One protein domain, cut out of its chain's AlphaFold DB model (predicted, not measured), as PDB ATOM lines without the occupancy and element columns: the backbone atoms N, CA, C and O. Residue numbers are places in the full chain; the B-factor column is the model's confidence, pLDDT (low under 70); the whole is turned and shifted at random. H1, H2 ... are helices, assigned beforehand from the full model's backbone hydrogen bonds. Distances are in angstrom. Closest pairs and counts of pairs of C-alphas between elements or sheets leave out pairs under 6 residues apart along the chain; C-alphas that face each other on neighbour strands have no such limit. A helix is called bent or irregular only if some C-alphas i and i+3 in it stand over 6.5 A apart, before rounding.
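Overview. This is residues 27 to 114 of the 517 residues of an uncharacterized protein of Fomitopsis pinicola (strain FP-58527) (UniProt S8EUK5). Three helices, H3, H5 and H6, come together at one end, where the beginnings of H3 and H6 meet the last part of H5; from there H3 and H6 run nearly the same way while H5 slants away from both. H4 stands crosswise near the far end of H6, and H1 runs back opposite to H3, shifted along it toward H3's last residues, with short H2 packed on H3's first half. The helices meet at few places, but the whole is compact, with a radius of gyration of the C-alphas of 12.9 A and a rounded outline of 33 by 27 by 23 A. The printed part has 88 residues with six named helices, H1 to H6 in order, and no named strand; the class is all helix.

Arrangement. H1, residues 27 to 39, and H3, residues 50 to 62, are close but not clearly touching; their closest C-alphas, of Trp 36 and Phe 60, are 7.9 A apart, at a shallow tilt of 23 degrees, opposite ways. H2, residues 42 to 46, meets H1 only through their link and touches H3, residues 52 to 56 alone; the closest C-alphas, of Ala 45 and Ala 52, are 4.9 A apart. H5, residues 83 to 98, touches H3 at a steep tilt of 48 degrees, opposite ways, through residues 93 to 97 of H5 and 50 to 54 of H3 alone; the closest C-alphas, of Asp 50 and Ile 97, are 7.3 A apart. H6, residues 102 to 112, touches residues 94 to 98 of H5 alone, at a steep tilt of 50 degrees, opposite ways; the closest C-alphas, of Val 98 and Ala 105, are 5.1 A apart. H3 and H6 are near each other. H4, residues 68 to 75, touches H6 about perpendicular, at 90 degrees; the closest C-alphas, of Pro 68 and Phe 112, are 6.6 A apart. H4 is apart from H3 and H5. Every O i to N i+4 pair is within hydrogen-bond range in H1, H2, H3 and H6, but 10 of 12 in H5 and 1 of 4 in H4, which has 3 of 5 O i to N i+3 pairs within range.

Along the chain. H1 begins at C-alpha 27, (384.840, 302.894, 311.300), and measures 18.2 A; H3 measures 18.4 A. H4 is only just irregular, with C-alphas 69 and 72 6.7 A apart. H5, 20.0 A, has a kink of 31 degrees near residue 90. H6, 15.2 A, ends at C-alpha 112, (372.587, 320.459, 319.429).

Size, cuts and confidence. The C-alphas farthest apart, of Ala 27 and Asp 103, are 34.8 A apart. The printed part has no cut; the link from H4 to H5 is short, and the other links are tight. Mean pLDDT of the printed part is 72.2, with residues 65 to 90 under 70.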
ATOM      1  N   ALA A  27     385.523 304.112 311.744       70.50
ATOM      2  CA  ALA A  27     384.840 302.894 311.300       70.50
ATOM      3  C   ALA A  27     384.129 302.136 312.440       70.50
ATOM      4  O   ALA A  27     383.053 301.581 312.231       70.50
ATOM      5  N   ALA A  28     384.703 302.136 313.648       71.88
ATOM      6  CA  ALA A  28     384.087 301.505 314.816       71.88
ATOM      7  C   ALA A  28     382.852 302.277 315.319       71.88
ATOM      8  O   ALA A  28     381.856 301.660 315.699       71.88
ATOM      9  N   LEU A  29     382.890 303.613 315.285       71.44
ATOM     10  CA  LEU A  29     381.750 304.453 315.657       71.44
ATOM     11  C   LEU A  29     380.633 304.353 314.607       71.44
ATOM     12  O   LEU A  29     379.484 304.111 314.964       71.44
ATOM     13  N   ASP A  30     380.988 304.431 313.323       73.06
ATOM     14  CA  ASP A  30     380.085 304.228 312.186       73.06
ATOM     15  C   ASP A  30     379.334 302.894 312.264       73.06
ATOM     16  O   ASP A  30     378.124 302.862 312.050       73.06
ATOM     17  N   GLN A  31     380.032 301.794 312.571       78.62
ATOM     18  CA  GLN A  31     379.391 300.487 312.719       78.62
ATOM     19  C   GLN A  31     378.463 300.457 313.940       78.62
ATOM     20  O   GLN A  31     377.325 300.024 313.815       78.62
ATOM     21  N   THR A  32     378.902 301.000 315.082       80.38
ATOM     22  CA  THR A  32     378.088 301.079 316.312       80.38
ATOM     23  C   THR A  32     376.767 301.825 316.079       80.38
ATOM     24  O   THR A  32     375.709 301.378 316.518       80.38
ATOM     25  N   VAL A  33     376.816 302.942 315.348       77.00
ATOM     26  CA  VAL A  33     375.641 303.758 315.005       77.00
ATOM     27  C   VAL A  33     374.708 303.013 314.042       77.00
ATOM     28  O   VAL A  33     373.497 302.998 314.261       77.00
ATOM     29  N   ARG A  34     375.250 302.338 313.016       77.81
ATOM     30  CA  ARG A  34     374.465 301.500 312.087       77.81
ATOM     31  C   ARG A  34     373.787 300.339 312.814       77.81
ATOM     32  O   ARG A  34     372.594 300.127 312.625       77.81
ATOM     33  N   ASP A  35     374.519 299.628 313.668       83.31
ATOM     34  CA  ASP A  35     374.002 298.485 314.424       83.31
ATOM     35  C   ASP A  35     372.877 298.906 315.380       83.31
ATOM     36  O   ASP A  35     371.892 298.180 315.509       83.31
ATOM     37  N   TRP A  36     372.974 300.089 316.002       88.88
ATOM     38  CA  TRP A  36     371.898 300.640 316.832       88.88
ATOM     39  C   TRP A  36     370.651 300.987 316.006       88.88
ATOM     40  O   TRP A  36     369.554 300.565 316.370       88.88
ATOM     41  N   ILE A  37     370.804 301.683 314.868       81.00
ATOM     42  CA  ILE A  37     369.680 302.040 313.978       81.00
ATOM     43  C   ILE A  37     368.972 300.776 313.465       81.00
ATOM     44  O   ILE A  37     367.745 300.711 313.460       81.00
ATOM     45  N   MET A  38     369.731 299.740 313.095       81.88
ATOM     46  CA  MET A  38     369.180 298.462 312.629       81.88
ATOM     47  C   MET A  38     368.476 297.664 313.741       81.88
ATOM     48  O   MET A  38     367.516 296.949 313.460       81.88
ATOM     49  N   GLN A  39     368.915 297.790 314.997       87.38
ATOM     50  CA  GLN A  39     368.237 297.194 316.158       87.38
ATOM     51  C   GLN A  39     366.975 297.965 316.573       87.38
ATOM     52  O   GLN A  39     366.084 297.393 317.201       87.38
ATOM     53  N   ARG A  40     366.897 299.261 316.249       85.69
ATOM     54  CA  ARG A  40     365.828 300.181 316.664       85.69
ATOM     55  C   ARG A  40     365.331 300.993 315.457       85.69
ATOM     56  O   ARG A  40     365.574 302.196 315.397       85.69
ATOM     57  N   PRO A  41     364.630 300.374 314.489       80.81
ATOM     58  CA  PRO A  41     364.131 301.072 313.304       80.81
ATOM     59  C   PRO A  41     363.064 302.110 313.677       80.81
ATOM     60  O   PRO A  41     362.117 301.803 314.407       80.81
ATOM     61  N   ILE A  42     363.178 303.334 313.151       78.25
ATOM     62  CA  ILE A  42     362.308 304.443 313.569       78.25
ATOM     63  C   ILE A  42     360.839 304.274 313.145       78.25
ATOM     64  O   ILE A  42     359.958 304.832 313.792       78.25
ATOM     65  N   GLN A  43     360.522 303.425 312.158       78.12
ATOM     66  CA  GLN A  43     359.132 303.025 311.887       78.12
ATOM     67  C   GLN A  43     358.438 302.448 313.133       78.12
ATOM     68  O   GLN A  43     357.231 302.620 313.282       78.12
ATOM     69  N   GLY A  44     359.183 301.821 314.053       81.88
ATOM     70  CA  GLY A  44     358.649 301.396 315.346       81.88
ATOM     71  C   GLY A  44     358.225 302.575 316.226       81.88
ATOM     72  O   GLY A  44     357.153 302.527 316.817       81.88
ATOM     73  N   ALA A  45     359.014 303.651 316.272       79.06
ATOM     74  CA  ALA A  45     358.678 304.865 317.016       79.06
ATOM     75  C   ALA A  45     357.512 305.633 316.366       79.06
ATOM     76  O   ALA A  45     356.544 305.953 317.046       79.06
ATOM     77  N   LEU A  46     357.548 305.821 315.041       74.62
ATOM     78  CA  LEU A  46     356.486 306.468 314.256       74.62
ATOM     79  C   LEU A  46     355.109 305.800 314.453       74.62
ATOM     80  O   LEU A  46     354.093 306.483 314.511       74.62
ATOM     81  N   GLN A  47     355.062 304.472 314.611       83.12
ATOM     82  CA  GLN A  47     353.820 303.730 314.888       83.12
ATOM     83  C   GLN A  47     353.260 303.930 316.310       83.12
ATOM     84  O   GLN A  47     352.114 303.562 316.557       83.12
ATOM     85  N   HIS A  48     354.043 304.486 317.238       87.00
ATOM     86  CA  HIS A  48     353.663 304.694 318.642       87.00
ATOM     87  C   HIS A  48     353.449 306.180 319.004       87.00
ATOM     88  O   HIS A  48     353.251 306.487 320.180       87.00
ATOM     89  N   GLY A  49     353.449 307.082 318.015       83.12
ATOM     90  CA  GLY A  49     353.200 308.516 318.200       83.12
ATOM     91  C   GLY A  49     354.402 309.308 318.723       83.12
ATOM     92  O   GLY A  49     355.473 308.762 318.991       83.12
ATOM     93  N   ASP A  50     354.221 310.618 318.863       76.38
ATOM     94  CA  ASP A  50     355.322 311.586 318.985       76.38
ATOM     95  C   ASP A  50     356.177 311.378 320.245       76.38
ATOM     96  O   ASP A  50     357.406 311.397 320.169       76.38
ATOM     97  N   ASP A  51     355.554 311.011 321.371       78.81
ATOM     98  CA  ASP A  51     356.238 310.601 322.608       78.81
ATOM     99  C   ASP A  51     357.233 309.447 322.398       78.81
ATOM    100  O   ASP A  51     358.184 309.287 323.166       78.81
ATOM    101  N   ALA A  52     357.004 308.567 321.419       82.38
ATOM    102  CA  ALA A  52     357.929 307.488 321.076       82.38
ATOM    103  C   ALA A  52     359.035 307.951 320.119       82.38
ATOM    104  O   ALA A  52     360.157 307.457 320.229       82.38
ATOM    105  N   ILE A  53     358.752 308.913 319.234       75.38
ATOM    106  CA  ILE A  53     359.745 309.538 318.346       75.38
ATOM    107  C   ILE A  53     360.756 310.343 319.173       75.38
ATOM    108  O   ILE A  53     361.957 310.142 319.015       75.38
ATOM    109  N   VAL A  54     360.287 311.170 320.116       76.56
ATOM    110  CA  VAL A  54     361.138 311.940 321.043       76.56
ATOM    111  C   VAL A  54     362.074 311.010 321.820       76.56
ATOM    112  O   VAL A  54     363.291 311.139 321.720       76.56
ATOM    113  N   ARG A  55     361.531 309.983 322.495       83.50
ATOM    114  CA  ARG A  55     362.347 308.999 323.235       83.50
ATOM    115  C   ARG A  55     363.332 308.237 322.345       83.50
ATOM    116  O   ARG A  55     364.410 307.877 322.810       83.50
ATOM    117  N   TRP A  56     362.982 307.975 321.085       88.12
ATOM    118  CA  TRP A  56     363.900 307.357 320.126       88.12
ATOM    119  C   TRP A  56     365.059 308.296 319.770       88.12
ATOM    120  O   TRP A  56     366.197 307.838 319.702       88.12
ATOM    121  N   VAL A  57     364.802 309.600 319.604       77.75
ATOM    122  CA  VAL A  57     365.843 310.613 319.354       77.75
ATOM    123  C   VAL A  57     366.738 310.814 320.579       77.75
ATOM    124  O   VAL A  57     367.958 310.828 320.417       77.75
ATOM    125  N   ASP A  58     366.179 310.873 321.791       78.19
ATOM    126  CA  ASP A  58     366.953 310.920 323.044       78.19
ATOM    127  C   ASP A  58     367.895 309.713 323.162       78.19
ATOM    128  O   ASP A  58     369.096 309.839 323.433       78.19
ATOM    129  N   GLU A  59     367.361 308.512 322.924       85.31
ATOM    130  CA  GLU A  59     368.131 307.281 323.038       85.31
ATOM    131  C   GLU A  59     369.161 307.152 321.901       85.31
ATOM    132  O   GLU A  59     370.284 306.715 322.160       85.31
ATOM    133  N   PHE A  60     368.860 307.625 320.686       81.44
ATOM    134  CA  PHE A  60     369.822 307.729 319.581       81.44
ATOM    135  C   PHE A  60     370.955 308.712 319.904       81.44
ATOM    136  O   PHE A  60     372.134 308.411 319.698       81.44
ATOM    137  N   ALA A  61     370.629 309.874 320.475       74.88
ATOM    138  CA  ALA A  61     371.612 310.852 320.926       74.88
ATOM    139  C   ALA A  61     372.517 310.283 322.033       74.88
ATOM    140  O   ALA A  61     373.706 310.613 322.083       74.88
ATOM    141  N   SER A  62     371.996 309.393 322.886       80.38
ATOM    142  CA  SER A  62     372.772 308.725 323.943       80.38
ATOM    143  C   SER A  62     373.889 307.808 323.414       80.38
ATOM    144  O   SER A  62     374.910 307.663 324.085       80.38
ATOM    145  N   VAL A  63     373.753 307.261 322.195       81.00
ATOM    146  CA  VAL A  63     374.735 306.349 321.561       81.00
ATOM    147  C   VAL A  63     376.096 307.015 321.351       81.00
ATOM    148  O   VAL A  63     377.123 306.339 321.316       81.00
ATOM    149  N   TRP A  64     376.130 308.342 321.212       74.44
ATOM    150  CA  TRP A  64     377.339 309.090 320.881       74.44
ATOM    151  C   TRP A  64     378.177 309.388 322.141       74.44
ATOM    152  O   TRP A  64     377.791 310.252 322.936       74.44
ATOM    153  N   PRO A  65     379.359 308.760 322.328       60.34
ATOM    154  CA  PRO A  65     380.132 308.859 323.574       60.34
ATOM    155  C   PRO A  65     380.893 310.188 323.730       60.34
ATOM    156  O   PRO A  65     381.566 310.410 324.735       60.34
ATOM    157  N   THR A  66     380.839 311.072 322.732       63.44
ATOM    158  CA  THR A  66     381.428 312.413 322.785       63.44
ATOM    159  C   THR A  66     380.475 313.420 323.444       63.44
ATOM    160  O   THR A  66     379.257 313.291 323.305       63.44
ATOM    161  N   PRO A  67     380.997 314.458 324.133       63.25
ATOM    162  CA  PRO A  67     380.166 315.536 324.675       63.25
ATOM    163  C   PRO A  67     379.438 316.288 323.542       63.25
ATOM    164  O   PRO A  67     379.992 316.357 322.437       63.25
ATOM    165  N   PRO A  68     378.251 316.888 323.791       59.78
ATOM    166  CA  PRO A  68     377.335 317.370 322.747       59.78
ATOM    167  C   PRO A  68     377.998 318.172 321.617       59.78
ATOM    168  O   PRO A  68     377.922 317.777 320.454       59.78
ATOM    169  N   ALA A  69     378.788 319.195 321.965       54.53
ATOM    170  CA  ALA A  69     379.496 320.071 321.021       54.53
ATOM    171  C   ALA A  69     380.508 319.370 320.076       54.53
ATOM    172  O   ALA A  69     380.989 319.978 319.117       54.53
ATOM    173  N   ASN A  70     380.858 318.102 320.323       57.16
ATOM    174  CA  ASN A  70     381.715 317.293 319.450       57.16
ATOM    175  C   ASN A  70     380.964 316.189 318.683       57.16
ATOM    176  O   ASN A  70     381.557 315.609 317.773       57.16
ATOM    177  N   ARG A  71     379.685 315.911 318.985       64.44
ATOM    178  CA  ARG A  71     378.870 314.911 318.263       64.44
ATOM    179  C   ARG A  71     378.669 315.327 316.801       64.44
ATOM    180  O   ARG A  71     379.040 314.606 315.877       64.44
ATOM    181  N   LEU A  72     378.210 316.561 316.583       52.44
ATOM    182  CA  LEU A  72     377.935 317.100 315.245       52.44
ATOM    183  C   LEU A  72     379.176 317.417 314.407       52.44
ATOM    184  O   LEU A  72     379.135 317.315 313.183       52.44
ATOM    185  N   ARG A  73     380.317 317.698 315.050       55.56
ATOM    186  CA  ARG A  73     381.620 317.771 314.363       55.56
ATOM    187  C   ARG A  73     382.070 316.427 313.788       55.56
ATOM    188  O   ARG A  73     382.973 316.427 312.953       55.56
ATOM    189  N   TYR A  74     381.479 315.311 314.220       56.03
ATOM    190  CA  TYR A  74     381.666 314.008 313.590       56.03
ATOM    191  C   TYR A  74     380.709 313.839 312.406       56.03
ATOM    192  O   TYR A  74     381.181 313.679 311.284       56.03
ATOM    193  N   LEU A  75     379.397 313.992 312.627       54.69
ATOM    194  CA  LEU A  75     378.365 313.862 311.583       54.69
ATOM    195  C   LEU A  75     378.657 314.741 310.352       54.69
ATOM    196  O   LEU A  75     378.776 314.221 309.246       54.69
ATOM    197  N   MET A  76     378.911 316.044 310.530       47.19
ATOM    198  CA  MET A  76     379.218 316.953 309.409       47.19
ATOM    199  C   MET A  76     380.621 316.771 308.792       47.19
ATOM    200  O   MET A  76     380.956 317.447 307.819       47.19
ATOM    201  N   ARG A  77     381.463 315.868 309.320       51.97
ATOM    202  CA  ARG A  77     382.733 315.474 308.681       51.97
ATOM    203  C   ARG A  77     382.604 314.259 307.767       51.97
ATOM    204  O   ARG A  77     383.488 314.073 306.933       51.97
ATOM    205  N   VAL A  78     381.530 313.474 307.857       49.66
ATOM    206  CA  VAL A  78     381.297 312.308 306.983       49.66
ATOM    207  C   VAL A  78     380.693 312.757 305.642       49.66
ATOM    208  O   VAL A  78     379.629 312.309 305.228       49.66
ATOM    209  N   ARG A  79     381.400 313.646 304.926       42.44
ATOM    210  CA  ARG A  79     381.103 314.023 303.530       42.44
ATOM    211  C   ARG A  79     381.519 312.905 302.563       42.44
ATOM    212  O   ARG A  79     382.469 313.038 301.794       42.44
ATOM    213  N   GLY A  80     380.827 311.775 302.671       46.22
ATOM    214  CA  GLY A  80     380.799 310.687 301.693       46.22
ATOM    215  C   GLY A  80     379.387 310.532 301.110       46.22
ATOM    216  O   GLY A  80     378.570 311.431 301.287       46.22
ATOM    217  N   PRO A  81     379.050 309.395 300.474       43.53
ATOM    218  CA  PRO A  81     377.699 309.103 299.977       43.53
ATOM    219  C   PRO A  81     376.730 308.738 301.126       43.53
ATOM    220  O   PRO A  81     376.082 307.697 301.107       43.53
ATOM    221  N   ALA A  82     376.698 309.563 302.174       49.75
ATOM    222  CA  ALA A  82     375.861 309.398 303.358       49.75
ATOM    223  C   ALA A  82     374.597 310.274 303.313       49.75
ATOM    224  O   ALA A  82     373.734 310.109 304.171       49.75
ATOM    225  N   ASP A  83     374.473 311.172 302.328       52.81
ATOM    226  CA  ASP A  83     373.384 312.154 302.233       52.81
ATOM    227  C   ASP A  83     371.993 311.500 302.153       52.81
ATOM    228  O   ASP A  83     371.056 311.994 302.777       52.81
ATOM    229  N   GLU A  84     371.853 310.354 301.475       57.31
ATOM    230  CA  GLU A  84     370.596 309.583 301.450       57.31
ATOM    231  C   GLU A  84     370.212 309.083 302.855       57.31
ATOM    232  O   GLU A  84     369.087 309.296 303.300       57.31
ATOM    233  N   LEU A  85     371.165 308.509 303.603       58.34
ATOM    234  CA  LEU A  85     370.929 308.012 304.965       58.34
ATOM    235  C   LEU A  85     370.725 309.149 305.977       58.34
ATOM    236  O   LEU A  85     369.896 309.026 306.873       58.34
ATOM    237  N   LEU A  86     371.443 310.266 305.841       61.22
ATOM    238  CA  LEU A  86     371.225 311.466 306.656       61.22
ATOM    239  C   LEU A  86     369.840 312.070 306.391       61.22
ATOM    240  O   LEU A  86     369.162 312.476 307.332       61.22
ATOM    241  N   THR A  87     369.386 312.075 305.138       60.84
ATOM    242  CA  THR A  87     368.044 312.559 304.797       60.84
ATOM    243  C   THR A  87     366.970 311.610 305.341       60.84
ATOM    244  O   THR A  87     366.065 312.038 306.052       60.84
ATOM    245  N   GLU A  88     367.081 310.306 305.094       63.38
ATOM    246  CA  GLU A  88     366.025 309.355 305.456       63.38
ATOM    247  C   GLU A  88     365.955 309.054 306.970       63.38
ATOM    248  O   GLU A  88     364.858 308.954 307.517       63.38
ATOM    249  N   PHE A  89     367.098 308.980 307.670       64.81
ATOM    250  CA  PHE A  89     367.171 308.592 309.093       64.81
ATOM    251  C   PHE A  89     367.412 309.744 310.078       64.81
ATOM    252  O   PHE A  89     367.277 309.526 311.282       64.81
ATOM    253  N   VAL A  90     367.767 310.951 309.619       69.50
ATOM    254  CA  VAL A  90     367.924 312.125 310.502       69.50
ATOM    255  C   VAL A  90     366.991 313.259 310.093       69.50
ATOM    256  O   VAL A  90     366.303 313.791 310.959       69.50
ATOM    257  N   TRP A  91     366.890 313.593 308.802       70.00
ATOM    258  CA  TRP A  91     366.041 314.699 308.348       70.00
ATOM    259  C   TRP A  91     364.546 314.387 308.422       70.00
ATOM    260  O   TRP A  91     363.817 315.149 309.047       70.00
ATOM    261  N   THR A  92     364.074 313.270 307.854       73.88
ATOM    262  CA  THR A  92     362.643 312.907 307.901       73.88
ATOM    263  C   THR A  92     362.101 312.838 309.342       73.88
ATOM    264  O   THR A  92     361.053 313.435 309.599       73.88
ATOM    265  N   PRO A  93     362.805 312.227 310.322       74.69
ATOM    266  CA  PRO A  93     362.399 312.280 311.729       74.69
ATOM    267  C   PRO A  93     362.366 313.694 312.315       74.69
ATOM    268  O   PRO A  93     361.407 314.039 312.997       74.69
ATOM    269  N   LEU A  94     363.368 314.533 312.025       71.88
ATOM    270  CA  LEU A  94     363.397 315.920 312.500       71.88
ATOM    271  C   LEU A  94     362.253 316.748 311.916       71.88
ATOM    272  O   LEU A  94     361.606 317.467 312.665       71.88
ATOM    273  N   MET A  95     361.954 316.607 310.622       75.88
ATOM    274  CA  MET A  95     360.786 317.244 310.006       75.88
ATOM    275  C   MET A  95     359.481 316.744 310.638       75.88
ATOM    276  O   MET A  95     358.590 317.546 310.889       75.88
ATOM    277  N   THR A  96     359.386 315.453 310.982       79.19
ATOM    278  CA  THR A  96     358.216 314.916 311.707       79.19
ATOM    279  C   THR A  96     358.056 315.572 313.084       79.19
ATOM    280  O   THR A  96     356.946 315.942 313.448       79.19
ATOM    281  N   ILE A  97     359.154 315.784 313.825       76.94
ATOM    282  CA  ILE A  97     359.123 316.486 315.122       76.94
ATOM    283  C   ILE A  97     358.769 317.971 314.944       76.94
ATOM    284  O   ILE A  97     357.929 318.471 315.685       76.94
ATOM    285  N   VAL A  98     359.342 318.659 313.944       77.00
ATOM    286  CA  VAL A  98     358.994 320.053 313.583       77.00
ATOM    287  C   VAL A  98     357.492 320.202 313.333       77.00
ATOM    288  O   VAL A  98     356.894 321.157 313.815       77.00
ATOM    289  N   SER A  99     356.870 319.248 312.634       77.69
ATOM    290  CA  SER A  99     355.426 319.252 312.361       77.69
ATOM    291  C   SER A  99     354.535 318.849 313.550       77.69
ATOM    292  O   SER A  99     353.318 318.979 313.438       77.69
ATOM    293  N   ALA A 100     355.095 318.351 314.661       82.25
ATOM    294  CA  ALA A 100     354.339 317.847 315.817       82.25
ATOM    295  C   ALA A 100     354.477 318.731 317.075       82.25
ATOM    296  O   ALA A 100     353.473 319.104 317.681       82.25
ATOM    297  N   ASP A 101     355.705 319.101 317.452       82.88
ATOM    298  CA  ASP A 101     356.010 320.100 318.489       82.88
ATOM    299  C   ASP A 101     357.182 320.958 317.989       82.88
ATOM    300  O   ASP A 101     358.364 320.631 318.141       82.88
ATOM    301  N   GLU A 102     356.837 322.075 317.352       79.12
ATOM    302  CA  GLU A 102     357.804 322.992 316.756       79.12
ATOM    303  C   GLU A 102     358.717 323.641 317.814       79.12
ATOM    304  O   GLU A 102     359.919 323.800 317.582       79.12
ATOM    305  N   ASP A 103     358.195 323.927 319.015       82.31
ATOM    306  CA  ASP A 103     359.014 324.405 320.133       82.31
ATOM    307  C   ASP A 103     359.999 323.312 320.593       82.31
ATOM    308  O   ASP A 103     361.106 323.625 321.029       82.31
ATOM    309  N   HIS A 104     359.653 322.023 320.479       81.44
ATOM    310  CA  HIS A 104     360.588 320.915 320.713       81.44
ATOM    311  C   HIS A 104     361.690 320.867 319.666       81.44
ATOM    312  O   HIS A 104     362.858 320.713 320.024       81.44
ATOM    313  N   ALA A 105     361.352 321.035 318.389       78.38
ATOM    314  CA  ALA A 105     362.352 321.082 317.331       78.38
ATOM    315  C   ALA A 105     363.316 322.271 317.492       78.38
ATOM    316  O   ALA A 105     364.518 322.108 317.283       78.38
ATOM    317  N   VAL A 106     362.822 323.432 317.937       78.88
ATOM    318  CA  VAL A 106     363.659 324.593 318.286       78.88
ATOM    319  C   VAL A 106     364.548 324.298 319.503       78.88
ATOM    320  O   VAL A 106     365.752 324.539 319.438       78.88
ATOM    321  N   ARG A 107     364.011 323.691 320.576       81.62
ATOM    322  CA  ARG A 107     364.810 323.262 321.747       81.62
ATOM    323  C   ARG A 107     365.922 322.275 321.363       81.62
ATOM    324  O   ARG A 107     367.054 322.444 321.808       81.62
ATOM    325  N   LEU A 108     365.628 321.291 320.506       77.25
ATOM    326  CA  LEU A 108     366.631 320.372 319.952       77.25
ATOM    327  C   LEU A 108     367.671 321.124 319.111       77.25
ATOM    328  O   LEU A 108     368.867 320.867 319.244       77.25
ATOM    329  N   ALA A 109     367.247 322.061 318.258       76.56
ATOM    330  CA  ALA A 109     368.167 322.851 317.448       76.56
ATOM    331  C   ALA A 109     369.147 323.660 318.318       76.56
ATOM    332  O   ALA A 109     370.339 323.681 318.013       76.56
ATOM    333  N   ASP A 110     368.683 324.243 319.426       79.25
ATOM    334  CA  ASP A 110     369.538 324.942 320.392       79.25
ATOM    335  C   ASP A 110     370.477 323.993 321.156       79.25
ATOM    336  O   ASP A 110     371.685 324.238 321.202       79.25
ATOM    337  N   GLU A 111     369.973 322.883 321.712       79.81
ATOM    338  CA  GLU A 111     370.794 321.938 322.492       79.81
ATOM    339  C   GLU A 111     371.895 321.271 321.646       79.81
ATOM    340  O   GLU A 111     373.018 321.055 322.116       79.81
ATOM    341  N   PHE A 112     371.610 320.998 320.372       72.50
ATOM    342  CA  PHE A 112     372.587 320.459 319.429       72.50
ATOM    343  C   PHE A 112     373.436 321.534 318.719       72.50
ATOM    344  O   PHE A 112     374.407 321.182 318.045       72.50
ATOM    345  N   GLY A 113     373.141 322.829 318.883       77.50
ATOM    346  CA  GLY A 113     373.877 323.925 318.231       77.50
ATOM    347  C   GLY A 113     373.684 323.972 316.709       77.50
ATOM    348  O   GLY A 113     374.614 324.272 315.958       77.50
ATOM    349  N   LEU A 114     372.489 323.619 316.243       75.69
ATOM    350  CA  LEU A 114     372.098 323.530 314.841       75.69
ATOM    351  C   LEU A 114     371.472 324.851 314.367       75.69
ATOM    352  O   LEU A 114     370.290 324.913 314.043       75.69
TER     353      LEU A 114